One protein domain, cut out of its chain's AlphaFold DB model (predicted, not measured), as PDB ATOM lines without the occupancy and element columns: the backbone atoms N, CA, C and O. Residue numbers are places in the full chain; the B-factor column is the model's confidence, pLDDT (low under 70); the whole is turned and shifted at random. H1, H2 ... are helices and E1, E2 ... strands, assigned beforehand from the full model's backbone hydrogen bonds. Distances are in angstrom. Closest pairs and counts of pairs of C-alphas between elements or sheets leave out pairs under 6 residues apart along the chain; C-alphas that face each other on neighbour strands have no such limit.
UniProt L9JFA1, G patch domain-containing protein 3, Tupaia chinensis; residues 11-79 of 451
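Overview. This is residues 11 to 79 of the 451 residues of the protein "G patch domain-containing protein 3" of Tupaia chinensis (UniProt L9JFA1). A narrow two-stranded ribbon, E1 and E4, has the helix H2 packed along it, mainly on E4, and beyond one end of the ribbon comes a small hairpin, E2 and E3, whose second strand runs on into E4. The short helix H1 comes near this hairpin at E2 and is apart from H2, while residues 11 to 14 and 75 to 79 lead away at the ribbon's other end. The printed part has 69 residues with two named helices and four named strands in the order E1, H1, H2, E2, E3, E4, and each of the two sheets is an antiparallel pair. The class is mixed, helices and strands, with 34 residues, under half, in named elements. The whole is elongated, spanning 41 by 26 by 19 A, and only just compact, close to loose, with a radius of gyration of the C-alphas of 12.9 A.

Arrangement. E1, residues 15 to 18, is the antiparallel neighbour of E4, residues 71 to 74, at 155 degrees between their directions. N 16 and O 73 are 2.8 A apart and N 71 and O 18 are 3.0 A apart, both within hydrogen-bond range. H1, residues 26 to 32, has one pair of C-alphas within 8 A of E2, residues 57 to 59: those of Tyr 32 and Leu 59, 7.6 A apart. H2, residues 43 to 53, is apart from H1. The closest C-alphas of H2 and E4 are those of Leu 50 and Ile 72, 6.2 A apart; those of H2 and E1 are Leu 15 and Ala 46, 7.7 A. In both helices each O i to N i+4 pair is within hydrogen-bond range. E2 forms an antiparallel hairpin with E3, residues 65 to 69, at 143 degrees, with N 66 and O 58 within hydrogen-bond range at 2.9 A. E3 runs on into E4 across a break of 1 residue, at 33 degrees, and the two meet only through their link. E1 and E3 are only just apart, at 8.4 A.

Along the chain. E1 begins at C-alpha 15, (180.819, 171.124, 219.072). H1 measures 9.8 A from first to last C-alpha. H2, the longest helix, measures 15.5 A and begins at C-alpha 43, (172.524, 177.215, 222.402). E2 measures 6.6 A, and E3, the longest strand by residues, 10.0 A. E1 measures 9.7 A and E4 10.2 A, and E4 ends at C-alpha 74, (182.846, 175.231, 219.161).

Size, cuts and confidence. The two C-alphas farthest apart are those of Gln 62 and Thr 79, at 43.7 A. The printed part has no cut. The links H2 to E2, E2 to E3 and E3 to E4 are tight, those from E1 to H1 and H1 to H2 are short, and no link is long. The mean pLDDT of the printed part is 82.2, and residue 11, residues 37 to 42 and residues 78 to 79 are under 70.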
ATOM      1  N   ALA A  11     169.536 178.215 215.574       65.12
ATOM      2  CA  ALA A  11     170.893 178.191 215.054       65.12
ATOM      3  C   ALA A  11     171.620 176.930 215.553       65.12
ATOM      4  O   ALA A  11     171.993 176.827 216.722       65.12
ATOM      5  N   VAL A  12     171.830 175.960 214.658       73.69
ATOM      6  CA  VAL A  12     172.512 174.701 214.973       73.69
ATOM      7  C   VAL A  12     173.973 174.992 215.324       73.69
ATOM      8  O   VAL A  12     174.735 175.505 214.504       73.69
ATOM      9  N   VAL A  13     174.375 174.657 216.553       81.75
ATOM     10  CA  VAL A  13     175.755 174.807 217.032       81.75
ATOM     11  C   VAL A  13     176.469 173.463 216.973       81.75
ATOM     12  O   VAL A  13     176.010 172.487 217.559       81.75
ATOM     13  N   TYR A  14     177.625 173.429 216.311       84.62
ATOM     14  CA  TYR A  14     178.482 172.247 216.258       84.62
ATOM     15  C   TYR A  14     179.603 172.348 217.295       84.62
ATOM     16  O   TYR A  14     180.290 173.370 217.404       84.62
ATOM     17  N   LEU A  15     179.787 171.270 218.052       86.75
ATOM     18  CA  LEU A  15     180.819 171.124 219.072       86.75
ATOM     19  C   LEU A  15     181.686 169.912 218.728       86.75
ATOM     20  O   LEU A  15     181.169 168.876 218.318       86.75
ATOM     21  N   VAL A  16     182.995 170.044 218.910       88.75
ATOM     22  CA  VAL A  16     183.968 168.961 218.747       88.75
ATOM     23  C   VAL A  16     184.533 168.627 220.111       88.75
ATOM     24  O   VAL A  16     185.088 169.497 220.784       88.75
ATOM     25  N   VAL A  17     184.392 167.364 220.501       89.94
ATOM     26  CA  VAL A  17     185.047 166.796 221.678       89.94
ATOM     27  C   VAL A  17     186.384 166.215 221.230       89.94
ATOM     28  O   VAL A  17     186.444 165.439 220.280       89.94
ATOM     29  N   SER A  18     187.461 166.616 221.892       89.56
ATOM     30  CA  SER A  18     188.837 166.228 221.583       89.56
ATOM     31  C   SER A  18     189.577 165.789 222.845       89.56
ATOM     32  O   SER A  18     189.117 166.035 223.962       89.56
ATOM     33  N   GLY A  19     190.717 165.120 222.655       87.50
ATOM     34  CA  GLY A  19     191.526 164.598 223.756       87.50
ATOM     35  C   GLY A  19     190.992 163.297 224.351       87.50
ATOM     36  O   GLY A  19     191.278 163.034 225.509       87.50
ATOM     37  N   ILE A  20     190.211 162.519 223.593       90.62
ATOM     38  CA  ILE A  20     189.669 161.221 224.022       90.62
ATOM     39  C   ILE A  20     190.815 160.184 224.060       90.62
ATOM     40  O   ILE A  20     191.435 159.965 223.017       90.62
ATOM     41  N   PRO A  21     191.100 159.548 225.213       89.81
ATOM     42  CA  PRO A  21     192.075 158.468 225.328       89.81
ATOM     43  C   PRO A  21     191.741 157.296 224.400       89.81
ATOM     44  O   PRO A  21     190.575 156.944 224.235       89.81
ATOM     45  N   ALA A  22     192.764 156.651 223.830       87.38
ATOM     46  CA  ALA A  22     192.592 155.526 222.900       87.38
ATOM     47  C   ALA A  22     191.938 154.283 223.542       87.38
ATOM     48  O   ALA A  22     191.374 153.432 222.846       87.38
ATOM     49  N   GLU A  23     192.012 154.191 224.868       87.50
ATOM     50  CA  GLU A  23     191.412 153.133 225.680       87.50
ATOM     51  C   GLU A  23     189.891 153.290 225.790       87.50
ATOM     52  O   GLU A  23     189.175 152.288 225.839       87.50
ATOM     53  N   LEU A  24     189.375 154.526 225.727       87.94
ATOM     54  CA  LEU A  24     187.947 154.772 225.865       87.94
ATOM     55  C   LEU A  24     187.168 154.285 224.642       87.94
ATOM     56  O   LEU A  24     187.410 154.655 223.488       87.94
ATOM     57  N   ARG A  25     186.159 153.466 224.912       88.25
ATOM     58  CA  ARG A  25     185.173 152.979 223.955       88.25
ATOM     59  C   ARG A  25     183.875 153.766 224.082       88.25
ATOM     60  O   ARG A  25     183.586 154.441 225.066       88.25
ATOM     61  N   SER A  26     183.037 153.621 223.061       87.50
ATOM     62  CA  SER A  26     181.721 154.267 223.002       87.50
ATOM     63  C   SER A  26     180.832 153.996 224.227       87.50
ATOM     64  O   SER A  26     180.042 154.860 224.601       87.50
ATOM     65  N   ALA A  27     180.977 152.838 224.883       85.25
ATOM     66  CA  ALA A  27     180.248 152.505 226.101       85.25
ATOM     67  C   ALA A  27     180.639 153.391 227.296       85.25
ATOM     68  O   ALA A  27     179.745 153.938 227.941       85.25
ATOM     69  N   GLN A  28     181.936 153.613 227.528       86.94
ATOM     70  CA  GLN A  28     182.417 154.510 228.587       86.94
ATOM     71  C   GLN A  28     182.036 155.966 228.288       86.94
ATOM     72  O   GLN A  28     181.535 156.662 229.165       86.94
ATOM     73  N   LEU A  29     182.137 156.413 227.028       88.44
ATOM     74  CA  LEU A  29     181.707 157.766 226.638       88.44
ATOM     75  C   LEU A  29     180.209 158.006 226.892       88.44
ATOM     76  O   LEU A  29     179.805 159.104 227.269       88.44
ATOM     77  N   ARG A  30     179.370 156.978 226.725       86.56
ATOM     78  CA  ARG A  30     177.937 157.035 227.068       86.56
ATOM     79  C   ARG A  30     177.674 157.173 228.561       86.56
ATOM     80  O   ARG A  30     176.668 157.789 228.910       86.56
ATOM     81  N   SER A  31     178.517 156.562 229.393       84.44
ATOM     82  CA  SER A  31     178.459 156.700 230.852       84.44
ATOM     83  C   SER A  31     178.916 158.098 231.272       84.44
ATOM     84  O   SER A  31     178.202 158.791 231.995       84.44
ATOM     85  N   TYR A  32     180.039 158.558 230.714       87.31
ATOM     86  CA  TYR A  32     180.624 159.871 230.985       87.31
ATOM     87  C   TYR A  32     179.667 161.024 230.637       87.31
ATOM     88  O   TYR A  32     179.426 161.909 231.452       87.31
ATOM     89  N   PHE A  33     179.046 160.994 229.453       87.44
ATOM     90  CA  PHE A  33     178.087 162.021 229.017       87.44
ATOM     91  C   PHE A  33     176.627 161.709 229.392       87.44
ATOM     92  O   PHE A  33     175.707 162.280 228.804       87.44
ATOM     93  N   SER A  34     176.383 160.794 230.334       82.62
ATOM     94  CA  SER A  34     175.035 160.304 230.666       82.62
ATOM     95  C   SER A  34     174.056 161.419 231.042       82.62
ATOM     96  O   SER A  34     172.951 161.459 230.498       82.62
ATOM     97  N   GLN A  35     174.494 162.376 231.864       77.50
ATOM     98  CA  GLN A  35     173.689 163.512 232.328       77.50
ATOM     99  C   GLN A  35     173.242 164.456 231.200       77.50
ATOM    100  O   GLN A  35     172.261 165.185 231.342       77.50
ATOM    101  N   PHE A  36     173.934 164.449 230.059       76.00
ATOM    102  CA  PHE A  36     173.636 165.340 228.940       76.00
ATOM    103  C   PHE A  36     172.690 164.729 227.891       76.00
ATOM    104  O   PHE A  36     172.095 165.456 227.097       76.00
ATOM    105  N   ARG A  37     172.523 163.400 227.872       69.38
ATOM    106  CA  ARG A  37     171.805 162.671 226.803       69.38
ATOM    107  C   ARG A  37     170.292 162.896 226.795       69.38
ATOM    108  O   ARG A  37     169.650 162.627 225.784       69.38
ATOM    109  N   GLU A  38     169.718 163.364 227.902       61.75
ATOM    110  CA  GLU A  38     168.264 163.498 228.063       61.75
ATOM    111  C   GLU A  38     167.729 164.921 227.774       61.75
ATOM    112  O   GLU A  38     166.517 165.122 227.795       61.75
ATOM    113  N   GLN A  39     168.585 165.908 227.464       58.22
ATOM    114  CA  GLN A  39     168.172 167.314 227.306       58.22
ATOM    115  C   GLN A  39     168.166 167.773 225.834       58.22
ATOM    116  O   GLN A  39     169.119 167.565 225.081       58.22
ATOM    117  N   LEU A  40     167.045 168.380 225.422       53.03
ATOM    118  CA  LEU A  40     166.766 168.850 224.060       53.03
ATOM    119  C   LEU A  40     167.775 169.911 223.573       53.03
ATOM    120  O   LEU A  40     168.436 170.597 224.352       53.03
ATOM    121  N   ARG A  41     167.913 169.995 222.243       64.25
ATOM    122  CA  ARG A  41     168.931 170.777 221.520       64.25
ATOM    123  C   ARG A  41     168.765 172.285 221.758       64.25
ATOM    124  O   ARG A  41     167.649 172.766 221.868       64.25
ATOM    125  N   GLY A  42     169.879 173.027 221.804       69.12
ATOM    126  CA  GLY A  42     169.855 174.490 221.904       69.12
ATOM    127  C   GLY A  42     171.200 175.123 222.279       69.12
ATOM    128  O   GLY A  42     172.142 174.445 222.696       69.12
ATOM    129  N   LEU A  43     171.294 176.450 222.145       74.12
ATOM    130  CA  LEU A  43     172.524 177.215 222.402       74.12
ATOM    131  C   LEU A  43     172.880 177.256 223.901       74.12
ATOM    132  O   LEU A  43     174.046 177.090 224.258       74.12
ATOM    133  N   ALA A  44     171.877 177.387 224.776       77.94
ATOM    134  CA  ALA A  44     172.052 177.321 226.230       77.94
ATOM    135  C   ALA A  44     172.593 175.952 226.678       77.94
ATOM    136  O   ALA A  44     173.518 175.865 227.484       77.94
ATOM    137  N   GLN A  45     172.091 174.877 226.072       77.62
ATOM    138  CA  GLN A  45     172.511 173.514 226.375       77.62
ATOM    139  C   GLN A  45     173.943 173.234 225.886       77.62
ATOM    140  O   GLN A  45     174.735 172.608 226.586       77.62
ATOM    141  N   ALA A  46     174.326 173.774 224.724       80.25
ATOM    142  CA  ALA A  46     175.705 173.723 224.237       80.25
ATOM    143  C   ALA A  46     176.688 174.444 225.182       80.25
ATOM    144  O   ALA A  46     177.797 173.959 225.411       80.25
ATOM    145  N   GLN A  47     176.281 175.581 225.759       82.69
ATOM    146  CA  GLN A  47     177.071 176.284 226.776       82.69
ATOM    147  C   GLN A  47     177.159 175.488 228.081       82.69
ATOM    148  O   GLN A  47     178.239 175.415 228.664       82.69
ATOM    149  N   LYS A  48     176.063 174.848 228.504       84.56
ATOM    150  CA  LYS A  48     176.043 173.961 229.671       84.56
ATOM    151  C   LYS A  48     177.010 172.787 229.502       84.56
ATOM    152  O   LYS A  48     177.822 172.554 230.385       84.56
ATOM    153  N   LEU A  49     177.017 172.116 228.347       85.50
ATOM    154  CA  LEU A  49     177.979 171.041 228.059       85.50
ATOM    155  C   LEU A  49     179.429 171.524 228.155       85.50
ATOM    156  O   LEU A  49     180.269 170.844 228.738       85.50
ATOM    157  N   LEU A  50     179.719 172.696 227.585       86.19
ATOM    158  CA  LEU A  50     181.040 173.319 227.660       86.19
ATOM    159  C   LEU A  50     181.456 173.575 229.111       86.19
ATOM    160  O   LEU A  50     182.563 173.203 229.481       86.19
ATOM    161  N   ARG A  51     180.581 174.163 229.932       85.25
ATOM    162  CA  ARG A  51     180.863 174.428 231.352       85.25
ATOM    163  C   ARG A  51     181.035 173.145 232.159       85.25
ATOM    164  O   ARG A  51     181.952 173.050 232.966       85.25
ATOM    165  N   LEU A  52     180.176 172.159 231.918       84.69
ATOM    166  CA  LEU A  52     180.170 170.923 232.685       84.69
ATOM    167  C   LEU A  52     181.323 170.006 232.313       84.69
ATOM    168  O   LEU A  52     181.905 169.428 233.208       84.69
ATOM    169  N   TYR A  53     181.700 169.856 231.047       87.81
ATOM    170  CA  TYR A  53     182.645 168.800 230.664       87.81
ATOM    171  C   TYR A  53     184.008 169.310 230.188       87.81
ATOM    172  O   TYR A  53     184.975 168.549 230.199       87.81
ATOM    173  N   SER A  54     184.133 170.578 229.780       89.00
ATOM    174  CA  SER A  54     185.412 171.092 229.283       89.00
ATOM    175  C   SER A  54     186.446 171.198 230.406       89.00
ATOM    176  O   SER A  54     186.192 171.776 231.454       89.00
ATOM    177  N   GLY A  55     187.646 170.675 230.168       85.69
ATOM    178  CA  GLY A  55     188.772 170.708 231.101       85.69
ATOM    179  C   GLY A  55     188.742 169.634 232.191       85.69
ATOM    180  O   GLY A  55     189.737 169.506 232.914       85.69
ATOM    181  N   ARG A  56     187.661 168.843 232.282       88.88
ATOM    182  CA  ARG A  56     187.565 167.703 233.202       88.88
ATOM    183  C   ARG A  56     188.429 166.539 232.721       88.88
ATOM    184  O   ARG A  56     188.708 166.408 231.528       88.88
ATOM    185  N   ARG A  57     188.904 165.717 233.656       89.38
ATOM    186  CA  ARG A  57     189.678 164.514 233.319       89.38
ATOM    187  C   ARG A  57     188.747 163.407 232.831       89.38
ATOM    188  O   ARG A  57     187.532 163.452 233.040       89.38
ATOM    189  N   TRP A  58     189.338 162.442 232.146       90.69
ATOM    190  CA  TRP A  58     188.653 161.224 231.746       90.69
ATOM    191  C   TRP A  58     188.694 160.210 232.883       90.69
ATOM    192  O   TRP A  58     189.685 160.145 233.611       90.69
ATOM    193  N   LEU A  59     187.619 159.441 233.008       87.38
ATOM    194  CA  LEU A  59     187.489 158.355 233.970       87.38
ATOM    195  C   LEU A  59     187.341 157.037 233.212       87.38
ATOM    196  O   LEU A  59     186.701 157.005 232.154       87.38
ATOM    197  N   ASP A  60     187.948 155.979 233.737       82.81
ATOM    198  CA  ASP A  60     187.699 154.615 233.277       82.81
ATOM    199  C   ASP A  60     186.423 154.029 233.922       82.81
ATOM    200  O   ASP A  60     185.785 154.652 234.761       82.81
ATOM    201  N   SER A  61     186.053 152.808 233.537       77.31
ATOM    202  CA  SER A  61     184.958 152.003 234.093       77.31
ATOM    203  C   SER A  61     185.073 151.671 235.587       77.31
ATOM    204  O   SER A  61     184.157 151.073 236.128       77.31
ATOM    205  N   GLN A  62     186.204 151.985 236.221       77.06
ATOM    206  CA  GLN A  62     186.460 151.775 237.651       77.06
ATOM    207  C   GLN A  62     186.690 153.106 238.392       77.06
ATOM    208  O   GLN A  62     187.264 153.107 239.480       77.06
ATOM    209  N   GLY A  63     186.398 154.247 237.754       79.31
ATOM    210  CA  GLY A  63     186.590 155.573 238.351       79.31
ATOM    211  C   GLY A  63     188.033 156.038 238.457       79.31
ATOM    212  O   GLY A  63     188.322 157.069 239.065       79.31
ATOM    213  N   THR A  64     188.968 155.313 237.847       84.81
ATOM    214  CA  THR A  64     190.373 155.708 237.804       84.81
ATOM    215  C   THR A  64     190.609 156.799 236.767       84.81
ATOM    216  O   THR A  64     189.952 156.890 235.727       84.81
ATOM    217  N   TRP A  65     191.578 157.658 237.060       86.06
ATOM    218  CA  TRP A  65     191.902 158.807 236.231       86.06
ATOM    219  C   TRP A  65     192.735 158.409 235.022       86.06
ATOM    220  O   TRP A  65     193.827 157.862 235.163       86.06
ATOM    221  N   LEU A  66     192.266 158.785 233.837       85.75
ATOM    222  CA  LEU A  66     192.995 158.576 232.594       85.75
ATOM    223  C   LEU A  66     193.804 159.820 232.194       85.75
ATOM    224  O   LEU A  66     193.418 160.955 232.511       85.75
ATOM    225  N   PRO A  67     194.925 159.636 231.470       83.94
ATOM    226  CA  PRO A  67     195.726 160.745 230.979       83.94
ATOM    227  C   PRO A  67     194.937 161.600 229.980       83.94
ATOM    228  O   PRO A  67     194.218 161.102 229.114       83.94
ATOM    229  N   GLY A  68     195.112 162.919 230.076       85.50
ATOM    230  CA  GLY A  68     194.442 163.892 229.215       85.50
ATOM    231  C   GLY A  68     193.219 164.550 229.857       85.50
ATOM    232  O   GLY A  68     192.863 164.314 231.010       85.50
ATOM    233  N   ARG A  69     192.603 165.463 229.105       90.06
ATOM    234  CA  ARG A  69     191.426 166.228 229.532       90.06
ATOM    235  C   ARG A  69     190.408 166.265 228.403       90.06
ATOM    236  O   ARG A  69     190.783 166.303 227.231       90.06
ATOM    237  N   CYS A  70     189.133 166.298 228.762       91.00
ATOM    238  CA  CYS A  70     188.044 166.503 227.825       91.00
ATOM    239  C   CYS A  70     188.098 167.945 227.310       91.00
ATOM    240  O   CYS A  70     187.925 168.901 228.064       91.00
ATOM    241  N   LEU A  71     188.386 168.121 226.023       91.06
ATOM    242  CA  LEU A  71     188.479 169.437 225.397       91.06
ATOM    243  C   LEU A  71     187.327 169.616 224.423       91.06
ATOM    244  O   LEU A  71     187.267 168.943 223.394       91.06
ATOM    245  N   ILE A  72     186.440 170.559 224.723       90.19
ATOM    246  CA  ILE A  72     185.242 170.808 223.925       90.19
ATOM    247  C   ILE A  72     185.418 172.146 223.225       90.19
ATOM    248  O   ILE A  72     185.644 173.174 223.859       90.19
ATOM    249  N   ARG A  73     185.348 172.139 221.894       88.00
ATOM    250  CA  ARG A  73     185.546 173.331 221.064       88.00
ATOM    251  C   ARG A  73     184.332 173.572 220.188       88.00
ATOM    252  O   ARG A  73     183.811 172.650 219.567       88.00
ATOM    253  N   ARG A  74     183.899 174.827 220.097       86.69
ATOM    254  CA  ARG A  74     182.846 175.231 219.161       86.69
ATOM    255  C   ARG A  74     183.425 175.391 217.763       86.69
ATOM    256  O   ARG A  74     184.348 176.179 217.567       86.69
ATOM    257  N   LEU A  75     182.849 174.682 216.797       83.38
ATOM    258  CA  LEU A  75     183.187 174.854 215.390       83.38
ATOM    259  C   LEU A  75     182.622 176.184 214.889       83.38
ATOM    260  O   LEU A  75     181.431 176.468 215.029       83.38
ATOM    261  N   ARG A  76     183.495 176.996 214.295       80.31
ATOM    262  CA  ARG A  76     183.125 178.187 213.530       80.31
ATOM    263  C   ARG A  76     183.385 177.864 212.071       80.31
ATOM    264  O   ARG A  76     184.532 177.650 211.694       80.31
ATOM    265  N   LEU A  77     182.320 177.772 211.289       74.25
ATOM    266  CA  LEU A  77     182.420 177.487 209.863       74.25
ATOM    267  C   LEU A  77     182.252 178.800 209.107       74.25
ATOM    268  O   LEU A  77     181.392 179.597 209.493       74.25
ATOM    269  N   PRO A  78     183.067 179.052 208.072       68.38
ATOM    270  CA  PRO A  78     182.870 180.216 207.232       68.38
ATOM    271  C   PRO A  78     181.513 180.073 206.536       68.38
ATOM    272  O   PRO A  78     181.291 179.147 205.751       68.38
ATOM    273  N   THR A  79     180.577 180.970 206.849       60.00
ATOM    274  CA  THR A  79     179.370 181.158 206.040       60.00
ATOM    275  C   THR A  79     179.857 181.557 204.656       60.00
ATOM    276  O   THR A  79     180.555 182.562 204.539       60.00
TER     277      THR A  79